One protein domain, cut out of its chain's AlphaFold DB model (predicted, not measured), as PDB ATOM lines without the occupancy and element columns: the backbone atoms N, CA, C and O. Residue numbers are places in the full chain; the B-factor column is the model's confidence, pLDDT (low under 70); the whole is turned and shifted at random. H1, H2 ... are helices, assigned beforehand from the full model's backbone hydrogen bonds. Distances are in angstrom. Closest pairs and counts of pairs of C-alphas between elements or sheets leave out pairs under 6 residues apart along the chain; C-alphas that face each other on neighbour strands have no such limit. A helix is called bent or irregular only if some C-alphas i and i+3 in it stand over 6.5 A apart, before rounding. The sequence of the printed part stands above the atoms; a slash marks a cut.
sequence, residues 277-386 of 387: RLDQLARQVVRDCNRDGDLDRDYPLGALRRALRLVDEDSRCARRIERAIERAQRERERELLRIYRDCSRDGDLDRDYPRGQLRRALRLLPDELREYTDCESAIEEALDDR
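Overview. This is residues 277 to 386 of the 387 residues of a protein of Solirubrobacter pauli (UniProt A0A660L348). One long helix, H3, makes a straight spine, with a small group of helices at each of its two ends: H1 and H2 near its first end, H4, H5 and H6 near its last. H1, H2, H4 and H6 pack on one side of H3, and between the two groups the chain runs as H3 alone, so the outline is that of a dumbbell bent to one side of its bar. The printed part has 110 residues with six named helices, H1 to H6 in that order, and no named strand; the class is all helix. The whole is loose, with a radius of gyration of the C-alphas of 17.5 A, and elongated, spanning 48 by 25 by 19 A.

Arrangement. H1, residues 277 to 291, touches H2, residues 301 to 308, the closest C-alphas being those of Ala 282 and Ala 307, 4.3 A apart. Their lines stand at a steep tilt of 54 degrees, the same way. H3, residues 316 to 346, is the hub, touching four helices. H2 and H3 form a helical hairpin at a shallow tilt of 14 degrees, with C-alphas 308 and 318 5.7 A apart at the closest. H1 touches H3 with residues 285 to 290 alone, closest at C-alphas 289 and 317, 5.7 A. H4, residues 355 to 363, is about perpendicular to H3, at 79 degrees, and touches its residues 335 to 340 alone; the closest C-alphas, of Leu 336 and Ala 361, are 5.7 A apart. H5, residues 367 to 372, is close to H3 but not clearly touching, with C-alphas 344 and 369 7.1 A apart. H6, residues 375 to 384, touches residues 340 to 344 of H3 alone, closest at C-alphas 343 and 375, 4.8 A. H4 and H6 touch, closest at C-alphas 358 and 379, 6.1 A, at a tilt of 35.1 degrees, only just steep, opposite ways. H5 and H6 only just touch, with 3 pairs of C-alphas within 8 A, closest at C-alphas 370 and 376, 5.8 A, and only at the corner. H1 and H2 are apart from H4, H5 and H6. Every O i to N i+4 pair is within hydrogen-bond range in H1, H2, H4, H5 and H6, and 25 of 27 are in H3.

Along the chain. H1 begins at C-alpha 277, (41.601, 21.294, -30.197), and is 20.7 A long. H3 runs 47.1 A, from C-alpha 316 at (39.652, 25.128, -6.120) to C-alpha 346 at (4.727, 9.823, -33.755). H6, 14.4 A long, ends at C-alpha 384, (20.740, 10.164, -44.260).

Size, cuts and confidence. The two C-alphas farthest apart, of Arg 291 and Tyr 372, are 50.3 A apart. The printed part has no cut and no long link. Mean pLDDT of the printed part is 85.3, with residues 292 to 294 and 296 under 70.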
ATOM      1  N   ARG A 277      42.580  20.259 -30.549       73.19
ATOM      2  CA  ARG A 277      41.601  21.294 -30.197       73.19
ATOM      3  C   ARG A 277      41.050  21.094 -28.787       73.19
ATOM      4  O   ARG A 277      40.915  22.071 -28.059       73.19
ATOM      5  N   LEU A 278      40.741  19.864 -28.375       70.19
ATOM      6  CA  LEU A 278      40.323  19.577 -26.997       70.19
ATOM      7  C   LEU A 278      41.464  19.773 -25.996       70.19
ATOM      8  O   LEU A 278      41.183  20.201 -24.885       70.19
ATOM      9  N   ASP A 279      42.721  19.546 -26.379       71.50
ATOM     10  CA  ASP A 279      43.876  19.822 -25.513       71.50
ATOM     11  C   ASP A 279      44.141  21.331 -25.385       71.50
ATOM     12  O   ASP A 279      44.424  21.846 -24.301       71.50
ATOM     13  N   GLN A 280      43.990  22.085 -26.480       81.75
ATOM     14  CA  GLN A 280      44.012  23.548 -26.453       81.75
ATOM     15  C   GLN A 280      42.885  24.109 -25.578       81.75
ATOM     16  O   GLN A 280      43.136  24.993 -24.754       81.75
ATOM     17  N   LEU A 281      41.668  23.579 -25.730       85.69
ATOM     18  CA  LEU A 281      40.518  23.949 -24.910       85.69
ATOM     19  C   LEU A 281      40.716  23.537 -23.453       85.69
ATOM     20  O   LEU A 281      40.394  24.322 -22.576       85.69
ATOM     21  N   ALA A 282      41.305  22.375 -23.168       85.50
ATOM     22  CA  ALA A 282      41.607  21.952 -21.803       85.50
ATOM     23  C   ALA A 282      42.555  22.939 -21.111       85.50
ATOM     24  O   ALA A 282      42.274  23.406 -20.013       85.50
ATOM     25  N   ARG A 283      43.627  23.360 -21.795       89.00
ATOM     26  CA  ARG A 283      44.508  24.430 -21.299       89.00
ATOM     27  C   ARG A 283      43.770  25.756 -21.113       89.00
ATOM     28  O   ARG A 283      44.121  26.536 -20.235       89.00
ATOM     29  N   GLN A 284      42.770  26.034 -21.943       89.25
ATOM     30  CA  GLN A 284      41.945  27.229 -21.810       89.25
ATOM     31  C   GLN A 284      41.013  27.167 -20.598       89.25
ATOM     32  O   GLN A 284      40.960  28.137 -19.854       89.25
ATOM     33  N   VAL A 285      40.378  26.020 -20.349       90.31
ATOM     34  CA  VAL A 285      39.584  25.757 -19.140       90.31
ATOM     35  C   VAL A 285      40.430  26.015 -17.896       90.31
ATOM     36  O   VAL A 285      40.000  26.755 -17.022       90.31
ATOM     37  N   VAL A 286      41.650  25.465 -17.837       90.44
ATOM     38  CA  VAL A 286      42.575  25.667 -16.706       90.44
ATOM     39  C   VAL A 286      42.901  27.151 -16.518       90.44
ATOM     40  O   VAL A 286      42.885  27.653 -15.397       90.44
ATOM     41  N   ARG A 287      43.170  27.879 -17.611       89.19
ATOM     42  CA  ARG A 287      43.451  29.323 -17.556       89.19
ATOM     43  C   ARG A 287      42.268  30.130 -17.035       89.19
ATOM     44  O   ARG A 287      42.476  30.975 -16.172       89.19
ATOM     45  N   ASP A 288      41.069  29.887 -17.554       89.25
ATOM     46  CA  ASP A 288      39.863  30.625 -17.164       89.25
ATOM     47  C   ASP A 288      39.530  30.339 -15.694       89.25
ATOM     48  O   ASP A 288      39.429  31.242 -14.870       89.25
ATOM     49  N   CYS A 289      39.560  29.063 -15.323       88.50
ATOM     50  CA  CYS A 289      39.361  28.598 -13.959       88.50
ATOM     51  C   CYS A 289      40.336  29.206 -12.931       88.50
ATOM     52  O   CYS A 289      39.959  29.435 -11.781       88.50
ATOM     53  N   ASN A 290      41.581  29.482 -13.330       83.69
ATOM     54  CA  ASN A 290      42.584  30.116 -12.472       83.69
ATOM     55  C   ASN A 290      42.512  31.653 -12.466       83.69
ATOM     56  O   ASN A 290      43.086  32.269 -11.569       83.69
ATOM     57  N   ARG A 291      41.859  32.280 -13.454       81.19
ATOM     58  CA  ARG A 291      41.845  33.740 -13.633       81.19
ATOM     59  C   ARG A 291      40.792  34.427 -12.768       81.19
ATOM     60  O   ARG A 291      41.133  35.296 -11.974       81.19
ATOM     61  N   ASP A 292      39.532  34.083 -12.967       68.69
ATOM     62  CA  ASP A 292      38.375  34.687 -12.286       68.69
ATOM     63  C   ASP A 292      37.601  33.641 -11.480       68.69
ATOM     64  O   ASP A 292      36.893  33.963 -10.525       68.69
ATOM     65  N   GLY A 293      37.840  32.366 -11.787       62.97
ATOM     66  CA  GLY A 293      37.228  31.262 -11.096       62.97
ATOM     67  C   GLY A 293      35.932  30.786 -11.722       62.97
ATOM     68  O   GLY A 293      35.412  29.771 -11.271       62.97
ATOM     69  N   ASP A 294      35.420  31.434 -12.752       66.69
ATOM     70  CA  ASP A 294      34.135  31.057 -13.308       66.69
ATOM     71  C   ASP A 294      34.318  30.430 -14.694       66.69
ATOM     72  O   ASP A 294      34.975  30.939 -15.599       66.69
ATOM     73  N   LEU A 295      33.784  29.215 -14.840       80.50
ATOM     74  CA  LEU A 295      33.735  28.507 -16.116       80.50
ATOM     75  C   LEU A 295      32.440  28.907 -16.823       80.50
ATOM     76  O   LEU A 295      31.513  28.103 -16.922       80.50
ATOM     77  N   ASP A 296      32.393  30.165 -17.258       67.94
ATOM     78  CA  ASP A 296      31.214  30.809 -17.864       67.94
ATOM     79  C   ASP A 296      31.004  30.443 -19.338       67.94
ATOM     80  O   ASP A 296      30.026  30.845 -19.963       67.94
ATOM     81  N   ARG A 297      31.941  29.692 -19.920       73.25
ATOM     82  CA  ARG A 297      31.868  29.215 -21.301       73.25
ATOM     83  C   ARG A 297      31.413  27.765 -21.339       73.25
ATOM     84  O   ARG A 297      31.875  26.945 -20.543       73.25
ATOM     85  N   ASP A 298      30.619  27.437 -22.354       79.56
ATOM     86  CA  ASP A 298      30.206  26.067 -22.652       79.56
ATOM     87  C   ASP A 298      31.372  25.275 -23.246       79.56
ATOM     88  O   ASP A 298      31.556  25.129 -24.458       79.56
ATOM     89  N   TYR A 299      32.225  24.781 -22.357       84.69
ATOM     90  CA  TYR A 299      33.321  23.913 -22.736       84.69
ATOM     91  C   TYR A 299      32.801  22.513 -23.069       84.69
ATOM     92  O   TYR A 299      32.038  21.929 -22.293       84.69
ATOM     93  N   PRO A 300      33.248  21.899 -24.183       78.81
ATOM     94  CA  PRO A 300      32.855  20.535 -24.487       78.81
ATOM     95  C   PRO A 300      33.322  19.612 -23.359       78.81
ATOM     96  O   PRO A 300      34.458  19.715 -22.898       78.81
ATOM     97  N   LEU A 301      32.480  18.650 -22.969       78.12
ATOM     98  CA  LEU A 301      32.773  17.701 -21.884       78.12
ATOM     99  C   LEU A 301      34.160  17.045 -22.011       78.12
ATOM    100  O   LEU A 301      34.841  16.807 -21.018       78.12
ATOM    101  N   GLY A 302      34.598  16.782 -23.245       70.06
ATOM    102  CA  GLY A 302      35.927  16.242 -23.518       70.06
ATOM    103  C   GLY A 302      37.075  17.191 -23.153       70.06
ATOM    104  O   GLY A 302      38.121  16.706 -22.748       70.06
ATOM    105  N   ALA A 303      36.909  18.508 -23.273       80.94
ATOM    106  CA  ALA A 303      37.902  19.489 -22.834       80.94
ATOM    107  C   ALA A 303      37.885  19.654 -21.311       80.94
ATOM    108  O   ALA A 303      38.947  19.718 -20.707       80.94
ATOM    109  N   LEU A 304      36.702  19.647 -20.687       87.19
ATOM    110  CA  LEU A 304      36.564  19.719 -19.229       87.19
ATOM    111  C   LEU A 304      37.226  18.522 -18.530       87.19
ATOM    112  O   LEU A 304      38.045  18.706 -17.637       87.19
ATOM    113  N   ARG A 305      36.954  17.290 -18.989       82.06
ATOM    114  CA  ARG A 305      37.607  16.078 -18.455       82.06
ATOM    115  C   ARG A 305      39.121  16.121 -18.619       82.06
ATOM    116  O   ARG A 305      39.848  15.775 -17.699       82.06
ATOM    117  N   ARG A 306      39.600  16.591 -19.775       78.94
ATOM    118  CA  ARG A 306      41.035  16.772 -20.018       78.94
ATOM    119  C   ARG A 306      41.643  17.830 -19.100       78.94
ATOM    120  O   ARG A 306      42.742  17.612 -18.613       78.94
ATOM    121  N   ALA A 307      40.941  18.937 -18.863       86.00
ATOM    122  CA  ALA A 307      41.387  20.019 -17.991       86.00
ATOM    123  C   ALA A 307      41.523  19.572 -16.534       86.00
ATOM    124  O   ALA A 307      42.461  19.993 -15.868       86.00
ATOM    125  N   LEU A 308      40.639  18.682 -16.068       85.81
ATOM    126  CA  LEU A 308      40.724  18.107 -14.725       85.81
ATOM    127  C   LEU A 308      42.048  17.355 -14.505       85.81
ATOM    128  O   LEU A 308      42.591  17.389 -13.412       85.81
ATOM    129  N   ARG A 309      42.615  16.755 -15.561       81.88
ATOM    130  CA  ARG A 309      43.922  16.070 -15.517       81.88
ATOM    131  C   ARG A 309      45.123  17.025 -15.455       81.88
ATOM    132  O   ARG A 309      46.244  16.561 -15.303       81.88
ATOM    133  N   LEU A 310      44.909  18.327 -15.658       83.06
ATOM    134  CA  LEU A 310      45.964  19.349 -15.716       83.06
ATOM    135  C   LEU A 310      46.038  20.202 -14.439       83.06
ATOM    136  O   LEU A 310      46.805  21.163 -14.402       83.06
ATOM    137  N   VAL A 311      45.212  19.909 -13.434       84.50
ATOM    138  CA  VAL A 311      45.131  20.666 -12.179       84.50
ATOM    139  C   VAL A 311      45.291  19.728 -10.993       84.50
ATOM    140  O   VAL A 311      44.929  18.558 -11.083       84.50
ATOM    141  N   ASP A 312      45.791  20.248  -9.874       81.81
ATOM    142  CA  ASP A 312      45.848  19.480  -8.629       81.81
ATOM    143  C   ASP A 312      44.433  19.108  -8.169       81.81
ATOM    144  O   ASP A 312      43.537  19.962  -8.162       81.81
ATOM    145  N   GLU A 313      44.240  17.852  -7.763       78.12
ATOM    146  CA  GLU A 313      42.941  17.266  -7.393       78.12
ATOM    147  C   GLU A 313      42.246  18.053  -6.267       78.12
ATOM    148  O   GLU A 313      41.060  18.369  -6.346       78.12
ATOM    149  N   ASP A 314      43.011  18.516  -5.276       84.12
ATOM    150  CA  ASP A 314      42.488  19.296  -4.147       84.12
ATOM    151  C   ASP A 314      42.300  20.792  -4.452       84.12
ATOM    152  O   ASP A 314      41.851  21.580  -3.600       84.12
ATOM    153  N   SER A 315      42.624  21.231  -5.669       86.44
ATOM    154  CA  SER A 315      42.555  22.643  -6.029       86.44
ATOM    155  C   SER A 315      41.111  23.149  -6.094       86.44
ATOM    156  O   SER A 315      40.149  22.443  -6.410       86.44
ATOM    157  N   ARG A 316      40.938  24.454  -5.854       88.81
ATOM    158  CA  ARG A 316      39.652  25.128  -6.120       88.81
ATOM    159  C   ARG A 316      39.228  24.983  -7.581       88.81
ATOM    160  O   ARG A 316      38.030  25.038  -7.862       88.81
ATOM    161  N   CYS A 317      40.198  24.825  -8.481       89.94
ATOM    162  CA  CYS A 317      39.937  24.687  -9.895       89.94
ATOM    163  C   CYS A 317      39.374  23.306 -10.253       89.94
ATOM    164  O   CYS A 317      38.350  23.240 -10.935       89.94
ATOM    165  N   ALA A 318      39.942  22.224  -9.709       89.44
ATOM    166  CA  ALA A 318      39.432  20.861  -9.881       89.44
ATOM    167  C   ALA A 318      37.942  20.758  -9.518       89.44
ATOM    168  O   ALA A 318      37.119  20.452 -10.382       89.44
ATOM    169  N   ARG A 319      37.561  21.206  -8.310       90.62
ATOM    170  CA  ARG A 319      36.154  21.231  -7.850       90.62
ATOM    171  C   ARG A 319      35.203  22.000  -8.771       90.62
ATOM    172  O   ARG A 319      33.997  21.756  -8.798       90.62
ATOM    173  N   ARG A 320      35.703  23.011  -9.485       90.00
ATOM    174  CA  ARG A 320      34.897  23.810 -10.422       90.00
ATOM    175  C   ARG A 320      34.768  23.131 -11.773       90.00
ATOM    176  O   ARG A 320      33.669  23.131 -12.330       90.00
ATOM    177  N   ILE A 321      35.849  22.533 -12.263       91.12
ATOM    178  CA  ILE A 321      35.836  21.709 -13.469       91.12
ATOM    179  C   ILE A 321      34.883  20.525 -13.280       91.12
ATOM    180  O   ILE A 321      34.062  20.285 -14.156       91.12
ATOM    181  N   GLU A 322      34.900  19.857 -12.126       90.62
ATOM    182  CA  GLU A 322      33.955  18.782 -11.780       90.62
ATOM    183  C   GLU A 322      32.496  19.245 -11.854       90.62
ATOM    184  O   GLU A 322      31.684  18.652 -12.563       90.62
ATOM    185  N   ARG A 323      32.162  20.380 -11.226       90.56
ATOM    186  CA  ARG A 323      30.812  20.958 -11.338       90.56
ATOM    187  C   ARG A 323      30.434  21.299 -12.781       90.56
ATOM    188  O   ARG A 323      29.271  21.154 -13.157       90.56
ATOM    189  N   ALA A 324      31.380  21.774 -13.591       90.19
ATOM    190  CA  ALA A 324      31.142  22.049 -15.007       90.19
ATOM    191  C   ALA A 324      30.930  20.757 -15.814       90.19
ATOM    192  O   ALA A 324      30.052  20.717 -16.672       90.19
ATOM    193  N   ILE A 325      31.677  19.692 -15.504       85.88
ATOM    194  CA  ILE A 325      31.504  18.350 -16.073       85.88
ATOM    195  C   ILE A 325      30.086  17.854 -15.809       85.88
ATOM    196  O   ILE A 325      29.397  17.466 -16.753       85.88
ATOM    197  N   GLU A 326      29.623  17.934 -14.564       86.69
ATOM    198  CA  GLU A 326      28.269  17.517 -14.205       86.69
ATOM    199  C   GLU A 326      27.192  18.334 -14.932       86.69
ATOM    200  O   GLU A 326      26.205  17.774 -15.412       86.69
ATOM    201  N   ARG A 327      27.362  19.663 -15.033       88.31
ATOM    202  CA  ARG A 327      26.437  20.519 -15.797       88.31
ATOM    203  C   ARG A 327      26.378  20.092 -17.263       88.31
ATOM    204  O   ARG A 327      25.284  19.854 -17.766       88.31
ATOM    205  N   ALA A 328      27.535  19.919 -17.902       83.62
ATOM    206  CA  ALA A 328      27.634  19.499 -19.298       83.62
ATOM    207  C   ALA A 328      27.071  18.082 -19.532       83.62
ATOM    208  O   ALA A 328      26.538  17.789 -20.600       83.62
ATOM    209  N   GLN A 329      27.175  17.183 -18.546       83.25
ATOM    210  CA  GLN A 329      26.552  15.856 -18.603       83.25
ATOM    211  C   GLN A 329      25.026  15.945 -18.542       83.25
ATOM    212  O   GLN A 329      24.363  15.376 -19.407       83.25
ATOM    213  N   ARG A 330      24.477  16.702 -17.580       86.06
ATOM    214  CA  ARG A 330      23.026  16.909 -17.453       86.06
ATOM    215  C   ARG A 330      22.429  17.569 -18.691       86.06
ATOM    216  O   ARG A 330      21.316  17.244 -19.088       86.06
ATOM    217  N   GLU A 331      23.147  18.503 -19.302       85.56
ATOM    218  CA  GLU A 331      22.712  19.136 -20.544       85.56
ATOM    219  C   GLU A 331      22.658  18.138 -21.704       85.56
ATOM    220  O   GLU A 331      21.620  18.018 -22.348       85.56
ATOM    221  N   ARG A 332      23.711  17.336 -21.899       82.69
ATOM    222  CA  ARG A 332      23.720  16.271 -22.916       82.69
ATOM    223  C   ARG A 332      22.605  15.252 -22.726       82.69
ATOM    224  O   ARG A 332      22.017  14.800 -23.700       82.69
ATOM    225  N   GLU A 333      22.322  14.872 -21.488       84.88
ATOM    226  CA  GLU A 333      21.215  13.967 -21.184       84.88
ATOM    227  C   GLU A 333      19.868  14.597 -21.562       84.88
ATOM    228  O   GLU A 333      19.047  13.960 -22.217       84.88
ATOM    229  N   ARG A 334      19.667  15.881 -21.242       89.56
ATOM    230  CA  ARG A 334      18.470  16.628 -21.656       89.56
ATOM    231  C   ARG A 334      18.337  16.723 -23.173       89.56
ATOM    232  O   ARG A 334      17.213  16.673 -23.660       89.56
ATOM    233  N   GLU A 335      19.435  16.873 -23.912       87.62
ATOM    234  CA  GLU A 335      19.421  16.862 -25.381       87.62
ATOM    235  C   GLU A 335      18.936  15.513 -25.926       87.62
ATOM    236  O   GLU A 335      18.036  15.486 -26.762       87.62
ATOM    237  N   LEU A 336      19.467  14.401 -25.405       88.69
ATOM    238  CA  LEU A 336      19.054  13.053 -25.813       88.69
ATOM    239  C   LEU A 336      17.580  12.796 -25.499       88.69
ATOM    240  O   LEU A 336      16.830  12.364 -26.368       88.69
ATOM    241  N   LEU A 337      17.143  13.143 -24.286       91.25
ATOM    242  CA  LEU A 337      15.748  12.991 -23.874       91.25
ATOM    243  C   LEU A 337      14.780  13.833 -24.712       91.25
ATOM    244  O   LEU A 337      13.608  13.478 -24.805       91.25
ATOM    245  N   ARG A 338      15.229  14.946 -25.307       92.06
ATOM    246  CA  ARG A 338      14.408  15.708 -26.259       92.06
ATOM    247  C   ARG A 338      14.245  14.946 -27.570       92.06
ATOM    248  O   ARG A 338      13.116  14.814 -28.010       92.06
ATOM    249  N   ILE A 339      15.334  14.414 -28.130       91.44
ATOM    250  CA  ILE A 339      15.293  13.620 -29.371       91.44
ATOM    251  C   ILE A 339      14.384  12.405 -29.188       91.44
ATOM    252  O   ILE A 339      13.471  12.197 -29.976       91.44
ATOM    253  N   TYR A 340      14.585  11.650 -28.104       93.75
ATOM    254  CA  TYR A 340      13.773  10.471 -27.805       93.75
ATOM    255  C   TYR A 340      12.298  10.812 -27.604       93.75
ATOM    256  O   TYR A 340      11.429  10.043 -27.995       93.75
ATOM    257  N   ARG A 341      11.989  11.963 -26.996       91.56
ATOM    258  CA  ARG A 341      10.601  12.401 -26.799       91.56
ATOM    259  C   ARG A 341       9.913  12.780 -28.103       91.56
ATOM    260  O   ARG A 341       8.728  12.497 -28.221       91.56
ATOM    261  N   ASP A 342      10.626  13.440 -29.008       91.06
ATOM    262  CA  ASP A 342      10.079  13.818 -30.309       91.06
ATOM    263  C   ASP A 342       9.759  12.527 -31.096       91.06
ATOM    264  O   ASP A 342       8.589  12.238 -31.326       91.06
ATOM    265  N   CYS A 343      10.737  11.637 -31.305       90.69
ATOM    266  CA  CYS A 343      10.509  10.432 -32.116       90.69
ATOM    267  C   CYS A 343       9.575   9.383 -31.486       90.69
ATOM    268  O   CYS A 343       8.911   8.639 -32.201       90.69
ATOM    269  N   SER A 344       9.478   9.303 -30.153       89.88
ATOM    270  CA  SER A 344       8.599   8.317 -29.491       89.88
ATOM    271  C   SER A 344       7.118   8.679 -29.562       89.88
ATOM    272  O   SER A 344       6.273   7.858 -29.206       89.88
ATOM    273  N   ARG A 345       6.790   9.905 -29.979       86.06
ATOM    274  CA  ARG A 345       5.411  10.383 -30.031       86.06
ATOM    275  C   ARG A 345       4.690   9.904 -31.286       86.06
ATOM    276  O   ARG A 345       3.556   9.442 -31.183       86.06
ATOM    277  N   ASP A 346       5.321  10.067 -32.438       80.56
ATOM    278  CA  ASP A 346       4.727   9.823 -33.755       80.56
ATOM    279  C   ASP A 346       5.733   9.315 -34.797       80.56
ATOM    280  O   ASP A 346       5.388   9.218 -35.972       80.56
ATOM    281  N   GLY A 347       6.940   8.925 -34.373       79.31
ATOM    282  CA  GLY A 347       7.960   8.392 -35.272       79.31
ATOM    283  C   GLY A 347       8.671   9.460 -36.100       79.31
ATOM    284  O   GLY A 347       9.333   9.104 -37.066       79.31
ATOM    285  N   ASP A 348       8.564  10.743 -35.736       84.62
ATOM    286  CA  ASP A 348       9.207  11.848 -36.452       84.62
ATOM    287  C   ASP A 348      10.071  12.720 -35.518       84.62
ATOM    288  O   ASP A 348       9.936  12.732 -34.292       84.62
ATOM    289  N   LEU A 349      11.013  13.458 -36.097       87.62
ATOM    290  CA  LEU A 349      11.811  14.453 -35.398       87.62
ATOM    291  C   LEU A 349      11.271  15.849 -35.709       87.62
ATOM    292  O   LEU A 349      11.731  16.527 -36.624       87.62
ATOM    293  N   ASP A 350      10.381  16.328 -34.838       83.00
ATOM    294  CA  ASP A 350       9.763  17.665 -34.874       83.00
ATOM    295  C   ASP A 350      10.756  18.850 -34.938       83.00
ATOM    296  O   ASP A 350      10.363  20.013 -35.104       83.00
ATOM    297  N   ARG A 351      12.054  18.604 -34.722       85.88
ATOM    298  CA  ARG A 351      13.098  19.629 -34.666       85.88
ATOM    299  C   ARG A 351      14.316  19.262 -35.489       85.88
ATOM    300  O   ARG A 351      14.733  18.113 -35.604       85.88
ATOM    301  N   ASP A 352      14.986  20.314 -35.936       87.44
ATOM    302  CA  ASP A 352      16.274  20.206 -36.593       87.44
ATOM    303  C   ASP A 352      17.405  19.949 -35.572       87.44
ATOM    304  O   ASP A 352      17.920  20.867 -34.927       87.44
ATOM    305  N   TYR A 353      17.783  18.679 -35.405       88.00
ATOM    306  CA  TYR A 353      18.845  18.260 -34.489       88.00
ATOM    307  C   TYR A 353      20.208  18.133 -35.185       88.00
ATOM    308  O   TYR A 353      20.328  17.430 -36.189       88.00
ATOM    309  N   PRO A 354      21.298  18.714 -34.647       84.31
ATOM    310  CA  PRO A 354      22.639  18.529 -35.190       84.31
ATOM    311  C   PRO A 354      23.013  17.052 -35.391       84.31
ATOM    312  O   PRO A 354      22.845  16.227 -34.492       84.31
ATOM    313  N   ARG A 355      23.646  16.729 -36.527       81.50
ATOM    314  CA  ARG A 355      24.071  15.361 -36.899       81.50
ATOM    315  C   ARG A 355      24.855  14.640 -35.789       81.50
ATOM    316  O   ARG A 355      24.726  13.434 -35.590       81.50
ATOM    317  N   GLY A 356      25.669  15.380 -35.032       73.44
ATOM    318  CA  GLY A 356      26.423  14.843 -33.895       73.44
ATOM    319  C   GLY A 356      25.560  14.420 -32.697       73.44
ATOM    320  O   GLY A 356      25.936  13.481 -31.994       73.44
ATOM    321  N   GLN A 357      24.421  15.080 -32.468       83.88
ATOM    322  CA  GLN A 357      23.443  14.688 -31.451       83.88
ATOM    323  C   GLN A 357      22.654  13.460 -31.914       83.88
ATOM    324  O   GLN A 357      22.565  12.502 -31.155       83.88
ATOM    325  N   LEU A 358      22.217  13.429 -33.178       85.25
ATOM    326  CA  LEU A 358      21.516  12.283 -33.772       85.25
ATOM    327  C   LEU A 358      22.353  10.995 -33.732       85.25
ATOM    328  O   LEU A 358      21.914   9.985 -33.193       85.25
ATOM    329  N   ARG A 359      23.625  11.040 -34.159       80.56
ATOM    330  CA  ARG A 359      24.544   9.881 -34.061       80.56
ATOM    331  C   ARG A 359      24.739   9.380 -32.628       80.56
ATOM    332  O   ARG A 359      25.051   8.210 -32.413       80.56
ATOM    333  N   ARG A 360      24.660  10.280 -31.644       80.62
ATOM    334  CA  ARG A 360      24.775   9.930 -30.224       80.62
ATOM    335  C   ARG A 360      23.474   9.324 -29.708       80.62
ATOM    336  O   ARG A 360      23.559   8.340 -28.986       80.62
ATOM    337  N   ALA A 361      22.334   9.897 -30.087       88.62
ATOM    338  CA  ALA A 361      21.004   9.392 -29.775       88.62
ATOM    339  C   ALA A 361      20.829   7.968 -30.307       88.62
ATOM    340  O   ALA A 361      20.546   7.077 -29.525       88.62
ATOM    341  N   LEU A 362      21.160   7.718 -31.576       89.44
ATOM    342  CA  LEU A 362      21.108   6.376 -32.165       89.44
ATOM    343  C   LEU A 362      21.969   5.363 -31.392       89.44
ATOM    344  O   LEU A 362      21.535   4.267 -31.050       89.44
ATOM    345  N   ARG A 363      23.203   5.754 -31.050       86.75
ATOM    346  CA  ARG A 363      24.141   4.894 -30.310       86.75
ATOM    347  C   ARG A 363      23.663   4.554 -28.897       86.75
ATOM    348  O   ARG A 363      24.028   3.504 -28.380       86.75
ATOM    349  N   LEU A 364      22.947   5.471 -28.252       84.62
ATOM    350  CA  LEU A 364      22.495   5.361 -26.864       84.62
ATOM    351  C   LEU A 364      20.981   5.143 -26.775       84.62
ATOM    352  O   LEU A 364      20.397   5.429 -25.727       84.62
ATOM    353  N   LEU A 365      20.349   4.717 -27.870       89.44
ATOM    354  CA  LEU A 365      18.912   4.506 -27.923       89.44
ATOM    355  C   LEU A 365      18.553   3.342 -26.982       89.44
ATOM    356  O   LEU A 365      19.136   2.264 -27.140       89.44
ATOM    357  N   PRO A 366      17.656   3.549 -25.997       90.56
ATOM    358  CA  PRO A 366      17.172   2.484 -25.125       90.56
ATOM    359  C   PRO A 366      16.522   1.356 -25.925       90.56
ATOM    360  O   PRO A 366      15.837   1.622 -26.916       90.56
ATOM    361  N   ASP A 367      16.697   0.117 -25.471       89.12
ATOM    362  CA  ASP A 367      16.162  -1.056 -26.165       89.12
ATOM    363  C   ASP A 367      14.627  -1.018 -26.233       89.12
ATOM    364  O   ASP A 367      14.057  -1.394 -27.251       89.12
ATOM    365  N   GLU A 368      13.951  -0.454 -25.226       90.88
ATOM    366  CA  GLU A 368      12.495  -0.291 -25.247       90.88
ATOM    367  C   GLU A 368      12.036   0.666 -26.356       90.88
ATOM    368  O   GLU A 368      11.029   0.424 -27.015       90.88
ATOM    369  N   LEU A 369      12.770   1.755 -26.596       88.88
ATOM    370  CA  LEU A 369      12.439   2.664 -27.698       88.88
ATOM    371  C   LEU A 369      12.776   2.042 -29.050       88.88
ATOM    372  O   LEU A 369      12.056   2.283 -30.013       88.88
ATOM    373  N   ARG A 370      13.828   1.224 -29.116       89.31
ATOM    374  CA  ARG A 370      14.172   0.471 -30.322       89.31
ATOM    375  C   ARG A 370      13.098  -0.563 -30.681       89.31
ATOM    376  O   ARG A 370      12.824  -0.769 -31.854       89.31
ATOM    377  N   GLU A 371      12.508  -1.221 -29.686       89.69
ATOM    378  CA  GLU A 371      11.549  -2.312 -29.900       89.69
ATOM    379  C   GLU A 371      10.104  -1.824 -30.098       89.69
ATOM    380  O   GLU A 371       9.361  -2.414 -30.879       89.69
ATOM    381  N   TYR A 372       9.696  -0.759 -29.400       89.06
ATOM    382  CA  TYR A 372       8.286  -0.351 -29.318       89.06
ATOM    383  C   TYR A 372       7.963   0.990 -29.992       89.06
ATOM    384  O   TYR A 372       6.821   1.444 -29.903       89.06
ATOM    385  N   THR A 373       8.932   1.641 -30.641       90.69
ATOM    386  CA  THR A 373       8.722   2.907 -31.364       90.69
ATOM    387  C   THR A 373       9.538   2.950 -32.654       90.69
ATOM    388  O   THR A 373      10.528   2.237 -32.780       90.69
ATOM    389  N   ASP A 374       9.198   3.860 -33.567       91.88
ATOM    390  CA  ASP A 374       9.953   4.082 -34.811       91.88
ATOM    391  C   ASP A 374      11.161   5.027 -34.622       91.88
ATOM    392  O   ASP A 374      11.737   5.534 -35.583       91.88
ATOM    393  N   CYS A 375      11.580   5.269 -33.372       92.62
ATOM    394  CA  CYS A 375      12.668   6.193 -33.048       92.62
ATOM    395  C   CYS A 375      13.995   5.863 -33.735       92.62
ATOM    396  O   CYS A 375      14.729   6.782 -34.095       92.62
ATOM    397  N   GLU A 376      14.341   4.580 -33.861       93.88
ATOM    398  CA  GLU A 376      15.586   4.180 -34.523       93.88
ATOM    399  C   GLU A 376      15.573   4.623 -35.988       93.88
ATOM    400  O   GLU A 376      16.453   5.379 -36.403       93.88
ATOM    401  N   SER A 377      14.517   4.254 -36.717       92.62
ATOM    402  CA  SER A 377      14.332   4.606 -38.125       92.62
ATOM    403  C   SER A 377      14.246   6.117 -38.346       92.62
ATOM    404  O   SER A 377      14.914   6.629 -39.238       92.62
ATOM    405  N   ALA A 378      13.528   6.850 -37.491       93.06
ATOM    406  CA  ALA A 378      13.419   8.307 -37.580       93.06
ATOM    407  C   ALA A 378      14.779   9.014 -37.435       93.06
ATOM    408  O   ALA A 378      15.090   9.983 -38.132       93.06
ATOM    409  N   ILE A 379      15.625   8.530 -36.517       91.69
ATOM    410  CA  ILE A 379      16.970   9.081 -36.317       91.69
ATOM    411  C   ILE A 379      17.889   8.714 -37.492       91.69
ATOM    412  O   ILE A 379      18.722   9.539 -37.878       91.69
ATOM    413  N   GLU A 380      17.772   7.504 -38.042       92.69
ATOM    414  CA  GLU A 380      18.536   7.056 -39.213       92.69
ATOM    415  C   GLU A 380      18.178   7.854 -40.473       92.69
ATOM    416  O   GLU A 380      19.077   8.401 -41.111       92.69
ATOM    417  N   GLU A 381      16.890   8.036 -40.765       92.31
ATOM    418  CA  GLU A 381      16.408   8.832 -41.902       92.31
ATOM    419  C   GLU A 381      16.902  10.282 -41.814       92.31
ATOM    420  O   GLU A 381      17.539  10.800 -42.736       92.31
ATOM    421  N   ALA A 382      16.764  10.909 -40.641       89.88
ATOM    422  CA  ALA A 382      17.270  12.260 -40.419       89.88
ATOM    423  C   ALA A 382      18.803  12.372 -40.524       89.88
ATOM    424  O   ALA A 382      19.326  13.472 -40.726       89.88
ATOM    425  N   LEU A 383      19.553  11.280 -40.346       87.19
ATOM    426  CA  LEU A 383      20.998  11.244 -40.573       87.19
ATOM    427  C   LEU A 383      21.353  11.082 -42.053       87.19
ATOM    428  O   LEU A 383      22.409  11.585 -42.455       87.19
ATOM    429  N   ASP A 384      20.523  10.405 -42.834       87.62
ATOM    430  CA  ASP A 384      20.740  10.164 -44.260       87.62
ATOM    431  C   ASP A 384      20.391  11.394 -45.106       87.62
ATOM    432  O   ASP A 384      21.168  11.770 -45.986       87.62
ATOM    433  N   ASP A 385      19.334  12.125 -44.745       83.38
ATOM    434  CA  ASP A 385      18.936  13.382 -45.401       83.38
ATOM    435  C   ASP A 385      19.988  14.503 -45.290       83.38
ATOM    436  O   ASP A 385      19.978  15.483 -46.039       83.38
ATOM    437  N   ARG A 386      20.933  14.370 -44.352       76.69
ATOM    438  CA  ARG A 386      21.965  15.372 -44.027       76.69
ATOM    439  C   ARG A 386      23.355  14.972 -44.530       76.69
ATOM    440  O   ARG A 386      24.320  15.103 -43.765       76.69
TER     441      ARG A 386